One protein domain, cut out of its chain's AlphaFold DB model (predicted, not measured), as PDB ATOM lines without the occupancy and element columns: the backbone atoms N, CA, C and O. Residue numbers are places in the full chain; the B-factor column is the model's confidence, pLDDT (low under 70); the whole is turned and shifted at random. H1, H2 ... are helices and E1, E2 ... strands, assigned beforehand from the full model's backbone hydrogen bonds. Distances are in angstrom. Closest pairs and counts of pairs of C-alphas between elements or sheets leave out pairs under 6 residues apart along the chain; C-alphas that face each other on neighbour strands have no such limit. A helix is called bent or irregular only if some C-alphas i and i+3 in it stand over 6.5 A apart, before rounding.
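AT A GLANCE: This is residues 13 to 108 of the 140 residues of the protein "PA2c domain-containing protein" of Oikopleura dioica (UniProt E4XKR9). Two long helices, H1 and H2, run side by side in opposite directions, and a small hairpin of two strands, E1 and E2, packs on H2 beside its residues 61 to 73. Beyond the end of the pair where H1 begins and H2 finishes, residues 82 to 96 make a long loop that leads to the short helix H3, and the tail, residues 101 to 108, sticks out free. The printed part has 96 residues, with three named helices and two named strands in the order H1, E1, E2, H2, H3; the sheet, E1 - E2, is antiparallel and the class is mostly helix. The whole is loose, with a radius of gyration of the C-alphas of 16.5 A, and its C-alphas span 45 by 37 by 25 A.

HOW THE PARTS SIT: E1, residues 44 to 47, and E2, residues 50 to 53, form a hairpin of antiparallel neighbours at 146 degrees. N 45 and O 52 are 2.8 A apart and N 50 and O 47 are 2.9 A apart, both within hydrogen-bond range. The closest C-alphas of E2 and H2, residues 60 to 81, are those of Cys 53 and Cys 65, 5.9 A apart; for E1 and H2 they are those of Tyr 44 and Cys 65, 7.3 A apart. H2 touches H1, residues 13 to 31, at a shallow tilt of 5 degrees, opposite ways; their closest C-alphas are those of Leu 13 and Gln 78, 5.4 A apart. H2 has a kink of 37 degrees near residue 75 and is irregular, with C-alphas 77 and 80 7.8 A apart. H3, residues 97 to 100, is apart from H1, H2, E1 and E2. In H1 every O i to N i+4 pair is within hydrogen-bond range, in H2 15 of 18 are, and H3 is too short for such a pair.

IN THESE COORDINATES: E1 and E2 each measure 10.4 A from first to last C-alpha; C-alpha 44 is at (479.193, 447.511, 431.246). H2 measures 31.3 A and ends with C-alpha 81 at (475.524, 420.391, 427.956). H1 measures 27.3 A and begins with C-alpha 13 at (472.239, 425.478, 425.393). H3 measures 5.1 A and ends with C-alpha 100 at (466.331, 418.834, 411.586).

THE WHOLE: The two C-alphas farthest apart are those of Asn 48 and Asn 106, 47.1 A. The printed part has no cut. The links H1 to E1, with 12 residues, and H2 to H3, with 15, are long; E1 to E2 is tight and E2 to H2 is short. The mean pLDDT of the printed part is 91.5, and the model's confidence is low, under 70, in residues 104 to 106.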
ATOM      1  N   LEU A  13     471.314 424.454 425.871       93.38
ATOM      2  CA  LEU A  13     472.239 425.478 425.393       93.38
ATOM      3  C   LEU A  13     471.609 426.272 424.243       93.38
ATOM      4  O   LEU A  13     471.604 427.503 424.262       93.38
ATOM      5  N   ASP A  14     470.987 425.580 423.294       91.50
ATOM      6  CA  ASP A  14     470.250 426.182 422.188       91.50
ATOM      7  C   ASP A  14     469.024 426.963 422.683       91.50
ATOM      8  O   ASP A  14     468.692 428.032 422.172       91.50
ATOM      9  N   THR A  15     468.396 426.518 423.778       93.75
ATOM     10  CA  THR A  15     467.336 427.293 424.443       93.75
ATOM     11  C   THR A  15     467.847 428.658 424.911       93.75
ATOM     12  O   THR A  15     467.158 429.665 424.736       93.75
ATOM     13  N   VAL A  16     469.064 428.725 425.461       95.56
ATOM     14  CA  VAL A  16     469.700 429.992 425.861       95.56
ATOM     15  C   VAL A  16     470.024 430.859 424.640       95.56
ATOM     16  O   VAL A  16     469.770 432.065 424.660       95.56
ATOM     17  N   CYS A  17     470.512 430.262 423.549       93.38
ATOM     18  CA  CYS A  17     470.738 430.965 422.283       93.38
ATOM     19  C   CYS A  17     469.440 431.556 421.717       93.38
ATOM     20  O   CYS A  17     469.412 432.724 421.320       93.38
ATOM     21  N   LYS A  18     468.345 430.787 421.730       93.31
ATOM     22  CA  LYS A  18     467.024 431.259 421.313       93.31
ATOM     23  C   LYS A  18     466.553 432.428 422.179       93.31
ATOM     24  O   LYS A  18     466.117 433.436 421.629       93.31
ATOM     25  N   GLN A  19     466.653 432.317 423.504       94.69
ATOM     26  CA  GLN A  19     466.272 433.394 424.428       94.69
ATOM     27  C   GLN A  19     467.034 434.689 424.133       94.69
ATOM     28  O   GLN A  19     466.429 435.757 424.060       94.69
ATOM     29  N   TYR A  20     468.341 434.593 423.889       95.75
ATOM     30  CA  TYR A  20     469.148 435.739 423.483       95.75
ATOM     31  C   TYR A  20     468.658 436.356 422.165       95.75
ATOM     32  O   TYR A  20     468.470 437.570 422.085       95.75
ATOM     33  N   LYS A  21     468.388 435.530 421.143       93.69
ATOM     34  CA  LYS A  21     467.865 436.003 419.849       93.69
ATOM     35  C   LYS A  21     466.505 436.677 419.966       93.69
ATOM     36  O   LYS A  21     466.287 437.718 419.352       93.69
ATOM     37  N   ASP A  22     465.616 436.120 420.778       94.31
ATOM     38  CA  ASP A  22     464.321 436.722 421.086       94.31
ATOM     39  C   ASP A  22     464.493 438.082 421.788       94.31
ATOM     40  O   ASP A  22     463.810 439.044 421.435       94.31
ATOM     41  N   CYS A  23     465.438 438.186 422.729       96.00
ATOM     42  CA  CYS A  23     465.733 439.420 423.458       96.00
ATOM     43  C   CYS A  23     466.209 440.541 422.525       96.00
ATOM     44  O   CYS A  23     465.610 441.618 422.497       96.00
ATOM     45  N   VAL A  24     467.230 440.288 421.696       95.31
ATOM     46  CA  VAL A  24     467.747 441.311 420.765       95.31
ATOM     47  C   VAL A  24     466.743 441.654 419.664       95.31
ATOM     48  O   VAL A  24     466.689 442.796 419.218       95.31
ATOM     49  N   LYS A  25     465.877 440.710 419.272       93.88
ATOM     50  CA  LYS A  25     464.750 440.987 418.371       93.88
ATOM     51  C   LYS A  25     463.744 441.947 419.004       93.88
ATOM     52  O   LYS A  25     463.224 442.825 418.319       93.88
ATOM     53  N   CYS A  26     463.477 441.795 420.298       95.69
ATOM     54  CA  CYS A  26     462.653 442.742 421.035       95.69
ATOM     55  C   CYS A  26     463.320 444.114 421.171       95.69
ATOM     56  O   CYS A  26     462.646 445.117 420.964       95.69
ATOM     57  N   ALA A  27     464.636 444.168 421.403       95.38
ATOM     58  CA  ALA A  27     465.381 445.429 421.413       95.38
ATOM     59  C   ALA A  27     465.304 446.165 420.073       95.38
ATOM     60  O   ALA A  27     465.010 447.359 420.048       95.38
ATOM     61  N   LEU A  28     465.467 445.444 418.965       94.50
ATOM     62  CA  LEU A  28     465.297 445.989 417.621       94.50
ATOM     63  C   LEU A  28     463.878 446.535 417.395       94.50
ATOM     64  O   LEU A  28     463.711 447.629 416.863       94.50
ATOM     65  N   LYS A  29     462.847 445.783 417.806       93.94
ATOM     66  CA  LYS A  29     461.440 446.195 417.655       93.94
ATOM     67  C   LYS A  29     461.124 447.457 418.464       93.94
ATOM     68  O   LYS A  29     460.400 448.312 417.967       93.94
ATOM     69  N   GLU A  30     461.650 447.557 419.682       94.25
ATOM     70  CA  GLU A  30     461.363 448.655 420.613       94.25
ATOM     71  C   GLU A  30     462.134 449.937 420.269       94.25
ATOM     72  O   GLU A  30     461.570 451.028 420.273       94.25
ATOM     73  N   TYR A  31     463.422 449.815 419.936       94.62
ATOM     74  CA  TYR A  31     464.325 450.961 419.766       94.62
ATOM     75  C   TYR A  31     464.680 451.272 418.305       94.62
ATOM     76  O   TYR A  31     465.455 452.194 418.041       94.62
ATOM     77  N   GLY A  32     464.097 450.541 417.355       93.00
ATOM     78  CA  GLY A  32     464.224 450.774 415.920       93.00
ATOM     79  C   GLY A  32     465.326 449.960 415.241       93.00
ATOM     80  O   GLY A  32     466.159 449.318 415.875       93.00
ATOM     81  N   GLU A  33     465.341 450.017 413.908       90.88
ATOM     82  CA  GLU A  33     466.157 449.148 413.042       90.88
ATOM     83  C   GLU A  33     467.673 449.333 413.191       90.88
ATOM     84  O   GLU A  33     468.448 448.483 412.765       90.88
ATOM     85  N   THR A  34     468.121 450.429 413.801       91.88
ATOM     86  CA  THR A  34     469.541 450.664 414.091       91.88
ATOM     87  C   THR A  34     469.991 450.012 415.397       91.88
ATOM     88  O   THR A  34     471.190 449.988 415.678       91.88
ATOM     89  N   CYS A  35     469.061 449.457 416.183       94.06
ATOM     90  CA  CYS A  35     469.350 448.789 417.443       94.06
ATOM     91  C   CYS A  35     469.840 447.349 417.240       94.06
ATOM     92  O   CYS A  35     469.171 446.371 417.570       94.06
ATOM     93  N   ILE A  36     471.027 447.233 416.653       90.81
ATOM     94  CA  ILE A  36     471.653 445.970 416.260       90.81
ATOM     95  C   ILE A  36     472.944 445.800 417.068       90.81
ATOM     96  O   ILE A  36     473.815 446.672 417.035       90.81
ATOM     97  N   GLY A  37     473.086 444.669 417.767       87.19
ATOM     98  CA  GLY A  37     474.234 444.378 418.639       87.19
ATOM     99  C   GLY A  37     475.592 444.447 417.936       87.19
ATOM    100  O   GLY A  37     476.590 444.815 418.545       87.19
ATOM    101  N   GLU A  38     475.635 444.168 416.634       86.94
ATOM    102  CA  GLU A  38     476.842 444.265 415.813       86.94
ATOM    103  C   GLU A  38     477.295 445.714 415.537       86.94
ATOM    104  O   GLU A  38     478.470 445.940 415.238       86.94
ATOM    105  N   PHE A  39     476.395 446.700 415.636       90.12
ATOM    106  CA  PHE A  39     476.673 448.107 415.303       90.12
ATOM    107  C   PHE A  39     476.616 449.050 416.508       90.12
ATOM    108  O   PHE A  39     477.173 450.151 416.453       90.12
ATOM    109  N   VAL A  40     475.973 448.635 417.597       94.19
ATOM    110  CA  VAL A  40     475.792 449.449 418.799       94.19
ATOM    111  C   VAL A  40     476.807 449.052 419.862       94.19
ATOM    112  O   VAL A  40     476.911 447.897 420.260       94.19
ATOM    113  N   LYS A  41     477.552 450.043 420.355       95.62
ATOM    114  CA  LYS A  41     478.421 449.886 421.524       95.62
ATOM    115  C   LYS A  41     477.649 450.277 422.775       95.62
ATOM    116  O   LYS A  41     476.958 451.290 422.768       95.62
ATOM    117  N   TYR A  42     477.846 449.520 423.842       96.75
ATOM    118  CA  TYR A  42     477.290 449.791 425.162       96.75
ATOM    119  C   TYR A  42     478.382 449.703 426.233       96.75
ATOM    120  O   TYR A  42     479.478 449.176 426.005       96.75
ATOM    121  N   SER A  43     478.081 450.212 427.422       97.00
ATOM    122  CA  SER A  43     478.982 450.251 428.567       97.00
ATOM    123  C   SER A  43     478.533 449.266 429.646       97.00
ATOM    124  O   SER A  43     477.414 449.341 430.150       97.00
ATOM    125  N   TYR A  44     479.439 448.402 430.107       97.00
ATOM    126  CA  TYR A  44     479.193 447.511 431.246       97.00
ATOM    127  C   TYR A  44     480.234 447.706 432.356       97.00
ATOM    128  O   TYR A  44     481.329 448.236 432.150       97.00
ATOM    129  N   GLY A  45     479.863 447.325 433.573       96.94
ATOM    130  CA  GLY A  45     480.682 447.399 434.775       96.94
ATOM    131  C   GLY A  45     480.738 446.069 435.513       96.94
ATOM    132  O   GLY A  45     480.099 445.089 435.130       96.94
ATOM    133  N   GLN A  46     481.519 446.039 436.589       96.88
ATOM    134  CA  GLN A  46     481.573 444.915 437.513       96.88
ATOM    135  C   GLN A  46     481.561 445.423 438.952       96.88
ATOM    136  O   GLN A  46     482.264 446.380 439.278       96.88
ATOM    137  N   LYS A  47     480.775 444.781 439.813       95.62
ATOM    138  CA  LYS A  47     480.714 445.059 441.249       95.62
ATOM    139  C   LYS A  47     480.577 443.738 441.993       95.62
ATOM    140  O   LYS A  47     479.686 442.964 441.687       95.62
ATOM    141  N   ASN A  48     481.462 443.480 442.957       94.56
ATOM    142  CA  ASN A  48     481.459 442.251 443.766       94.56
ATOM    143  C   ASN A  48     481.467 440.944 442.947       94.56
ATOM    144  O   ASN A  48     480.898 439.947 443.367       94.56
ATOM    145  N   GLY A  49     482.104 440.944 441.774       90.25
ATOM    146  CA  GLY A  49     482.096 439.790 440.871       90.25
ATOM    147  C   GLY A  49     480.990 439.843 439.816       90.25
ATOM    148  O   GLY A  49     481.236 439.408 438.693       90.25
ATOM    149  N   ASP A  50     479.860 440.485 440.108       93.00
ATOM    150  CA  ASP A  50     478.713 440.585 439.206       93.00
ATOM    151  C   ASP A  50     478.888 441.665 438.140       93.00
ATOM    152  O   ASP A  50     479.346 442.777 438.414       93.00
ATOM    153  N   LYS A  51     478.497 441.339 436.905       95.62
ATOM    154  CA  LYS A  51     478.444 442.282 435.782       95.62
ATOM    155  C   LYS A  51     477.096 443.010 435.756       95.62
ATOM    156  O   LYS A  51     476.075 442.411 436.098       95.62
ATOM    157  N   PHE A  52     477.106 444.279 435.352       96.62
ATOM    158  CA  PHE A  52     475.912 445.123 435.218       96.62
ATOM    159  C   PHE A  52     476.071 446.137 434.077       96.62
ATOM    160  O   PHE A  52     477.195 446.537 433.762       96.62
ATOM    161  N   CYS A  53     474.964 446.574 433.483       97.62
ATOM    162  CA  CYS A  53     474.951 447.563 432.404       97.62
ATOM    163  C   CYS A  53     474.941 448.997 432.950       97.62
ATOM    164  O   CYS A  53     474.376 449.258 434.014       97.62
ATOM    165  N   LYS A  54     475.614 449.934 432.265       97.56
ATOM    166  CA  LYS A  54     475.885 451.290 432.789       97.56
ATOM    167  C   LYS A  54     475.147 452.421 432.085       97.56
ATOM    168  O   LYS A  54     474.940 453.449 432.716       97.56
ATOM    169  N   ASP A  55     474.763 452.236 430.825       97.62
ATOM    170  CA  ASP A  55     474.011 453.219 430.024       97.62
ATOM    171  C   ASP A  55     472.626 453.560 430.621       97.62
ATOM    172  O   ASP A  55     472.292 453.096 431.707       97.62
ATOM    173  N   SER A  56     471.805 454.392 429.994       97.25
ATOM    174  CA  SER A  56     470.525 454.803 430.599       97.25
ATOM    175  C   SER A  56     469.436 453.737 430.442       97.25
ATOM    176  O   SER A  56     469.376 453.053 429.432       97.25
ATOM    177  N   ALA A  57     468.541 453.594 431.423       96.38
ATOM    178  CA  ALA A  57     467.344 452.766 431.245       96.38
ATOM    179  C   ALA A  57     466.490 453.301 430.082       96.38
ATOM    180  O   ALA A  57     466.381 454.516 429.908       96.38
ATOM    181  N   GLY A  58     465.877 452.404 429.310       94.75
ATOM    182  CA  GLY A  58     465.037 452.800 428.177       94.75
ATOM    183  C   GLY A  58     465.820 453.234 426.934       94.75
ATOM    184  O   GLY A  58     465.316 454.033 426.149       94.75
ATOM    185  N   THR A  59     467.058 452.764 426.761       96.69
ATOM    186  CA  THR A  59     467.856 453.010 425.555       96.69
ATOM    187  C   THR A  59     468.289 451.701 424.897       96.69
ATOM    188  O   THR A  59     468.396 450.658 425.546       96.69
ATOM    189  N   CYS A  60     468.557 451.754 423.589       96.69
ATOM    190  CA  CYS A  60     468.979 450.592 422.809       96.69
ATOM    191  C   CYS A  60     470.246 449.919 423.368       96.69
ATOM    192  O   CYS A  60     470.295 448.704 423.538       96.69
ATOM    193  N   ASP A  61     471.273 450.709 423.666       97.19
ATOM    194  CA  ASP A  61     472.551 450.264 424.217       97.19
ATOM    195  C   ASP A  61     472.381 449.568 425.575       97.19
ATOM    196  O   ASP A  61     472.947 448.493 425.786       97.19
ATOM    197  N   ARG A  62     471.517 450.091 426.458       97.56
ATOM    198  CA  ARG A  62     471.144 449.387 427.694       97.56
ATOM    199  C   ARG A  62     470.430 448.074 427.389       97.56
ATOM    200  O   ARG A  62     470.819 447.058 427.951       97.56
ATOM    201  N   ALA A  63     469.428 448.076 426.516       97.12
ATOM    202  CA  ALA A  63     468.658 446.876 426.194       97.12
ATOM    203  C   ALA A  63     469.532 445.747 425.623       97.12
ATOM    204  O   ALA A  63     469.424 444.601 426.060       97.12
ATOM    205  N   LEU A  64     470.436 446.071 424.697       97.25
ATOM    206  CA  LEU A  64     471.389 445.114 424.131       97.25
ATOM    207  C   LEU A  64     472.348 444.578 425.197       97.25
ATOM    208  O   LEU A  64     472.556 443.369 425.276       97.25
ATOM    209  N   CYS A  65     472.862 445.452 426.066       97.88
ATOM    210  CA  CYS A  65     473.701 445.033 427.180       97.88
ATOM    211  C   CYS A  65     472.970 444.066 428.127       97.88
ATOM    212  O   CYS A  65     473.561 443.070 428.543       97.88
ATOM    213  N   GLU A  66     471.698 444.313 428.459       97.81
ATOM    214  CA  GLU A  66     470.926 443.420 429.337       97.81
ATOM    215  C   GLU A  66     470.664 442.059 428.679       97.81
ATOM    216  O   GLU A  66     470.766 441.023 429.345       97.81
ATOM    217  N   CYS A  67     470.400 442.035 427.366       97.31
ATOM    218  CA  CYS A  67     470.309 440.791 426.601       97.31
ATOM    219  C   CYS A  67     471.621 439.992 426.663       97.31
ATOM    220  O   CYS A  67     471.596 438.795 426.959       97.31
ATOM    221  N   ASP A  68     472.763 440.644 426.435       97.12
ATOM    222  CA  ASP A  68     474.084 440.003 426.487       97.12
ATOM    223  C   ASP A  68     474.462 439.558 427.906       97.12
ATOM    224  O   ASP A  68     475.026 438.478 428.101       97.12
ATOM    225  N   LEU A  69     474.113 440.347 428.923       96.81
ATOM    226  CA  LEU A  69     474.337 440.012 430.325       96.81
ATOM    227  C   LEU A  69     473.544 438.768 430.735       96.81
ATOM    228  O   LEU A  69     474.094 437.873 431.386       96.81
ATOM    229  N   GLN A  70     472.264 438.700 430.358       96.62
ATOM    230  CA  GLN A  70     471.427 437.529 430.604       96.62
ATOM    231  C   GLN A  70     471.966 436.308 429.854       96.62
ATOM    232  O   GLN A  70     472.099 435.236 430.452       96.62
ATOM    233  N   PHE A  71     472.330 436.474 428.580       96.69
ATOM    234  CA  PHE A  71     472.917 435.410 427.773       96.69
ATOM    235  C   PHE A  71     474.189 434.860 428.413       96.69
ATOM    236  O   PHE A  71     474.273 433.659 428.648       96.69
ATOM    237  N   ALA A  72     475.145 435.715 428.781       95.88
ATOM    238  CA  ALA A  72     476.399 435.289 429.395       95.88
ATOM    239  C   ALA A  72     476.170 434.506 430.699       95.88
ATOM    240  O   ALA A  72     476.780 433.453 430.902       95.88
ATOM    241  N   LYS A  73     475.260 434.974 431.564       94.94
ATOM    242  CA  LYS A  73     474.911 434.281 432.816       94.94
ATOM    243  C   LYS A  73     474.298 432.905 432.552       94.94
ATOM    244  O   LYS A  73     474.739 431.917 433.137       94.94
ATOM    245  N   ASN A  74     473.321 432.832 431.650       95.50
ATOM    246  CA  ASN A  74     472.617 431.588 431.348       95.50
ATOM    247  C   ASN A  74     473.517 430.594 430.600       95.50
ATOM    248  O   ASN A  74     473.509 429.403 430.902       95.50
ATOM    249  N   HIS A  75     474.335 431.082 429.668       95.00
ATOM    250  CA  HIS A  75     475.209 430.263 428.833       95.00
ATOM    251  C   HIS A  75     476.313 429.598 429.657       95.00
ATOM    252  O   HIS A  75     476.596 428.417 429.469       95.00
ATOM    253  N   VAL A  76     476.915 430.309 430.619       93.62
ATOM    254  CA  VAL A  76     477.894 429.706 431.544       93.62
ATOM    255  C   VAL A  76     477.265 428.562 432.346       93.62
ATOM    256  O   VAL A  76     477.935 427.560 432.591       93.62
ATOM    257  N   GLY A  77     475.980 428.672 432.698       92.62
ATOM    258  CA  GLY A  77     475.235 427.615 433.383       92.62
ATOM    259  C   GLY A  77     474.941 426.377 432.529       92.62
ATOM    260  O   GLY A  77     474.724 425.309 433.088       92.62
ATOM    261  N   GLN A  78     474.959 426.496 431.198       93.88
ATOM    262  CA  GLN A  78     474.678 425.395 430.262       93.88
ATOM    263  C   GLN A  78     475.923 424.889 429.517       93.88
ATOM    264  O   GLN A  78     475.814 424.038 428.638       93.88
ATOM    265  N   LYS A  79     477.122 425.373 429.872       89.62
ATOM    266  CA  LYS A  79     478.373 425.058 429.158       89.62
ATOM    267  C   LYS A  79     478.682 423.557 429.074       89.62
ATOM    268  O   LYS A  79     479.307 423.118 428.118       89.62
ATOM    269  N   ASP A  80     478.253 422.787 430.073       91.94
ATOM    270  CA  ASP A  80     478.549 421.355 430.189       91.94
ATOM    271  C   ASP A  80     477.570 420.478 429.385       91.94
ATOM    272  O   ASP A  80     477.770 419.272 429.282       91.94
ATOM    273  N   VAL A  81     476.524 421.077 428.799       91.62
ATOM    274  CA  VAL A  81     475.524 420.391 427.956       91.62
ATOM    275  C   VAL A  81     475.976 420.309 426.492       91.62
ATOM    276  O   VAL A  81     475.363 419.604 425.697       91.62
ATOM    277  N   PHE A  82     477.062 421.002 426.132       88.44
ATOM    278  CA  PHE A  82     477.579 421.029 424.768       88.44
ATOM    279  C   PHE A  82     477.770 419.617 424.191       88.44
ATOM    280  O   PHE A  82     478.509 418.798 424.743       88.44
ATOM    281  N   ASN A  83     477.154 419.378 423.033       88.50
ATOM    282  CA  ASN A  83     477.314 418.159 422.256       88.50
ATOM    283  C   ASN A  83     477.754 418.497 420.822       88.50
ATOM    284  O   ASN A  83     477.068 419.222 420.101       88.50
ATOM    285  N   ALA A  84     478.886 417.934 420.394       89.50
ATOM    286  CA  ALA A  84     479.423 418.129 419.049       89.50
ATOM    287  C   ALA A  84     478.492 417.601 417.942       89.50
ATOM    288  O   ALA A  84     478.558 418.095 416.819       89.50
ATOM    289  N   ASP A  85     477.593 416.661 418.244       89.94
ATOM    290  CA  ASP A  85     476.644 416.114 417.269       89.94
ATOM    291  C   ASP A  85     475.660 417.157 416.729       89.94
ATOM    292  O   ASP A  85     475.233 417.042 415.583       89.94
ATOM    293  N   TYR A  86     475.352 418.201 417.507       87.31
ATOM    294  CA  TYR A  86     474.500 419.323 417.090       87.31
ATOM    295  C   TYR A  86     475.299 420.511 416.532       87.31
ATOM    296  O   TYR A  86     474.746 421.577 416.260       87.31
ATOM    297  N   HIS A  87     476.611 420.355 416.343       88.50
ATOM    298  CA  HIS A  87     477.464 421.399 415.790       88.50
ATOM    299  C   HIS A  87     477.562 421.292 414.265       88.50
ATOM    300  O   HIS A  87     478.020 420.278 413.740       88.50
ATOM    301  N   LEU A  88     477.249 422.376 413.546       85.25
ATOM    302  CA  LEU A  88     477.197 422.399 412.075       85.25
ATOM    303  C   LEU A  88     478.481 421.883 411.395       85.25
ATOM    304  O   LEU A  88     478.416 421.214 410.371       85.25
ATOM    305  N   PHE A  89     479.652 422.186 411.959       85.81
ATOM    306  CA  PHE A  89     480.942 421.838 411.344       85.81
ATOM    307  C   PHE A  89     481.597 420.577 411.916       85.81
ATOM    308  O   PHE A  89     482.559 420.083 411.334       85.81
ATOM    309  N   TRP A  90     481.141 420.098 413.077       86.00
ATOM    310  CA  TRP A  90     481.803 419.009 413.819       86.00
ATOM    311  C   TRP A  90     480.886 417.817 414.076       86.00
ATOM    312  O   TRP A  90     481.317 416.848 414.699       86.00
ATOM    313  N   THR A  91     479.640 417.887 413.605       87.81
ATOM    314  CA  THR A  91     478.671 416.810 413.750       87.81
ATOM    315  C   THR A  91     479.221 415.506 413.188       87.81
ATOM    316  O   THR A  91     479.739 415.448 412.071       87.81
ATOM    317  N   THR A  92     479.099 414.442 413.978       87.06
ATOM    318  CA  THR A  92     479.412 413.076 413.539       87.06
ATOM    319  C   THR A  92     478.170 412.331 413.049       87.06
ATOM    320  O   THR A  92     478.280 411.277 412.425       87.06
ATOM    321  N   THR A  93     476.987 412.903 413.285       88.50
ATOM    322  CA  THR A  93     475.673 412.321 412.985       88.50
ATOM    323  C   THR A  93     475.041 412.891 411.715       88.50
ATOM    324  O   THR A  93     474.005 412.394 411.281       88.50
ATOM    325  N   GLY A  94     475.665 413.903 411.100       84.12
ATOM    326  CA  GLY A  94     475.163 414.550 409.885       84.12
ATOM    327  C   GLY A  94     474.050 415.564 410.149       84.12
ATOM    328  O   GLY A  94     473.173 415.736 409.308       84.12
ATOM    329  N   PHE A  95     474.062 416.214 411.316       87.12
ATOM    330  CA  PHE A  95     473.086 417.244 411.663       87.12
ATOM    331  C   PHE A  95     473.056 418.377 410.625       87.12
ATOM    332  O   PHE A  95     474.066 419.039 410.379       87.12
ATOM    333  N   ASN A  96     471.870 418.623 410.065       86.19
ATOM    334  CA  ASN A  96     471.578 419.759 409.200       86.19
ATOM    335  C   ASN A  96     470.399 420.555 409.789       86.19
ATOM    336  O   ASN A  96     469.300 419.994 409.871       86.19
ATOM    337  N   PRO A  97     470.588 421.827 410.194       83.31
ATOM    338  CA  PRO A  97     469.516 422.662 410.733       83.31
ATOM    339  C   PRO A  97     468.296 422.760 409.813       83.31
ATOM    340  O   PRO A  97     467.174 422.674 410.310       83.31
ATOM    341  N   ASP A  98     468.506 422.862 408.496       83.50
ATOM    342  CA  ASP A  98     467.426 423.037 407.513       83.50
ATOM    343  C   ASP A  98     466.442 421.854 407.523       83.50
ATOM    344  O   ASP A  98     465.234 422.040 407.379       83.50
ATOM    345  N   ASP A  99     466.954 420.643 407.766       83.56
ATOM    346  CA  ASP A  99     466.167 419.406 407.787       83.56
ATOM    347  C   ASP A  99     465.699 419.026 409.202       83.56
ATOM    348  O   ASP A  99     464.636 418.429 409.386       83.56
ATOM    349  N   SER A 100     466.505 419.344 410.218       82.81
ATOM    350  CA  SER A 100     466.331 418.834 411.586       82.81
ATOM    351  C   SER A 100     465.477 419.754 412.461       82.81
ATOM    352  O   SER A 100     464.812 419.289 413.392       82.81
ATOM    353  N   CYS A 101     465.466 421.058 412.180       83.31
ATOM    354  CA  CYS A 101     464.786 422.047 413.009       83.31
ATOM    355  C   CYS A 101     463.343 422.276 412.542       83.31
ATOM    356  O   CYS A 101     463.026 423.234 411.830       83.31
ATOM    357  N   VAL A 102     462.440 421.402 412.991       80.69
ATOM    358  CA  VAL A 102     461.020 421.439 412.616       80.69
ATOM    359  C   VAL A 102     460.289 422.664 413.179       80.69
ATOM    360  O   VAL A 102     460.264 422.919 414.388       80.69
ATOM    361  N   THR A 103     459.627 423.421 412.305       77.31
ATOM    362  CA  THR A 103     458.746 424.532 412.685       77.31
ATOM    363  C   THR A 103     457.386 423.989 413.131       77.31
ATOM    364  O   THR A 103     456.484 423.726 412.344       77.31
ATOM    365  N   GLY A 104     457.230 423.767 414.435       66.12
ATOM    366  CA  GLY A 104     455.964 423.313 415.010       66.12
ATOM    367  C   GLY A 104     455.026 424.469 415.374       66.12
ATOM    368  O   GLY A 104     455.386 425.302 416.205       66.12
ATOM    369  N   GLY A 105     453.799 424.476 414.836       64.88
ATOM    370  CA  GLY A 105     452.676 425.231 415.409       64.88
ATOM    371  C   GLY A 105     451.707 425.854 414.401       64.88
ATOM    372  O   GLY A 105     451.939 426.955 413.928       64.88
ATOM    373  N   ASN A 106     450.542 425.230 414.200       66.75
ATOM    374  CA  ASN A 106     449.391 425.835 413.496       66.75
ATOM    375  C   ASN A 106     448.530 426.728 414.416       66.75
ATOM    376  O   ASN A 106     447.340 426.924 414.182       66.75
ATOM    377  N   GLY A 107     449.095 427.199 415.530       76.12
ATOM    378  CA  GLY A 107     448.377 428.015 416.506       76.12
ATOM    379  C   GLY A 107     448.415 429.496 416.143       76.12
ATOM    380  O   GLY A 107     449.369 429.954 415.522       76.12
ATOM    381  N   ALA A 108     447.414 430.254 416.597       86.19
ATOM    382  CA  ALA A 108     447.441 431.711 416.509       86.19
ATOM    383  C   ALA A 108     448.738 432.256 417.132       86.19
ATOM    384  O   ALA A 108     449.086 431.920 418.271       86.19
TER     385      ALA A 108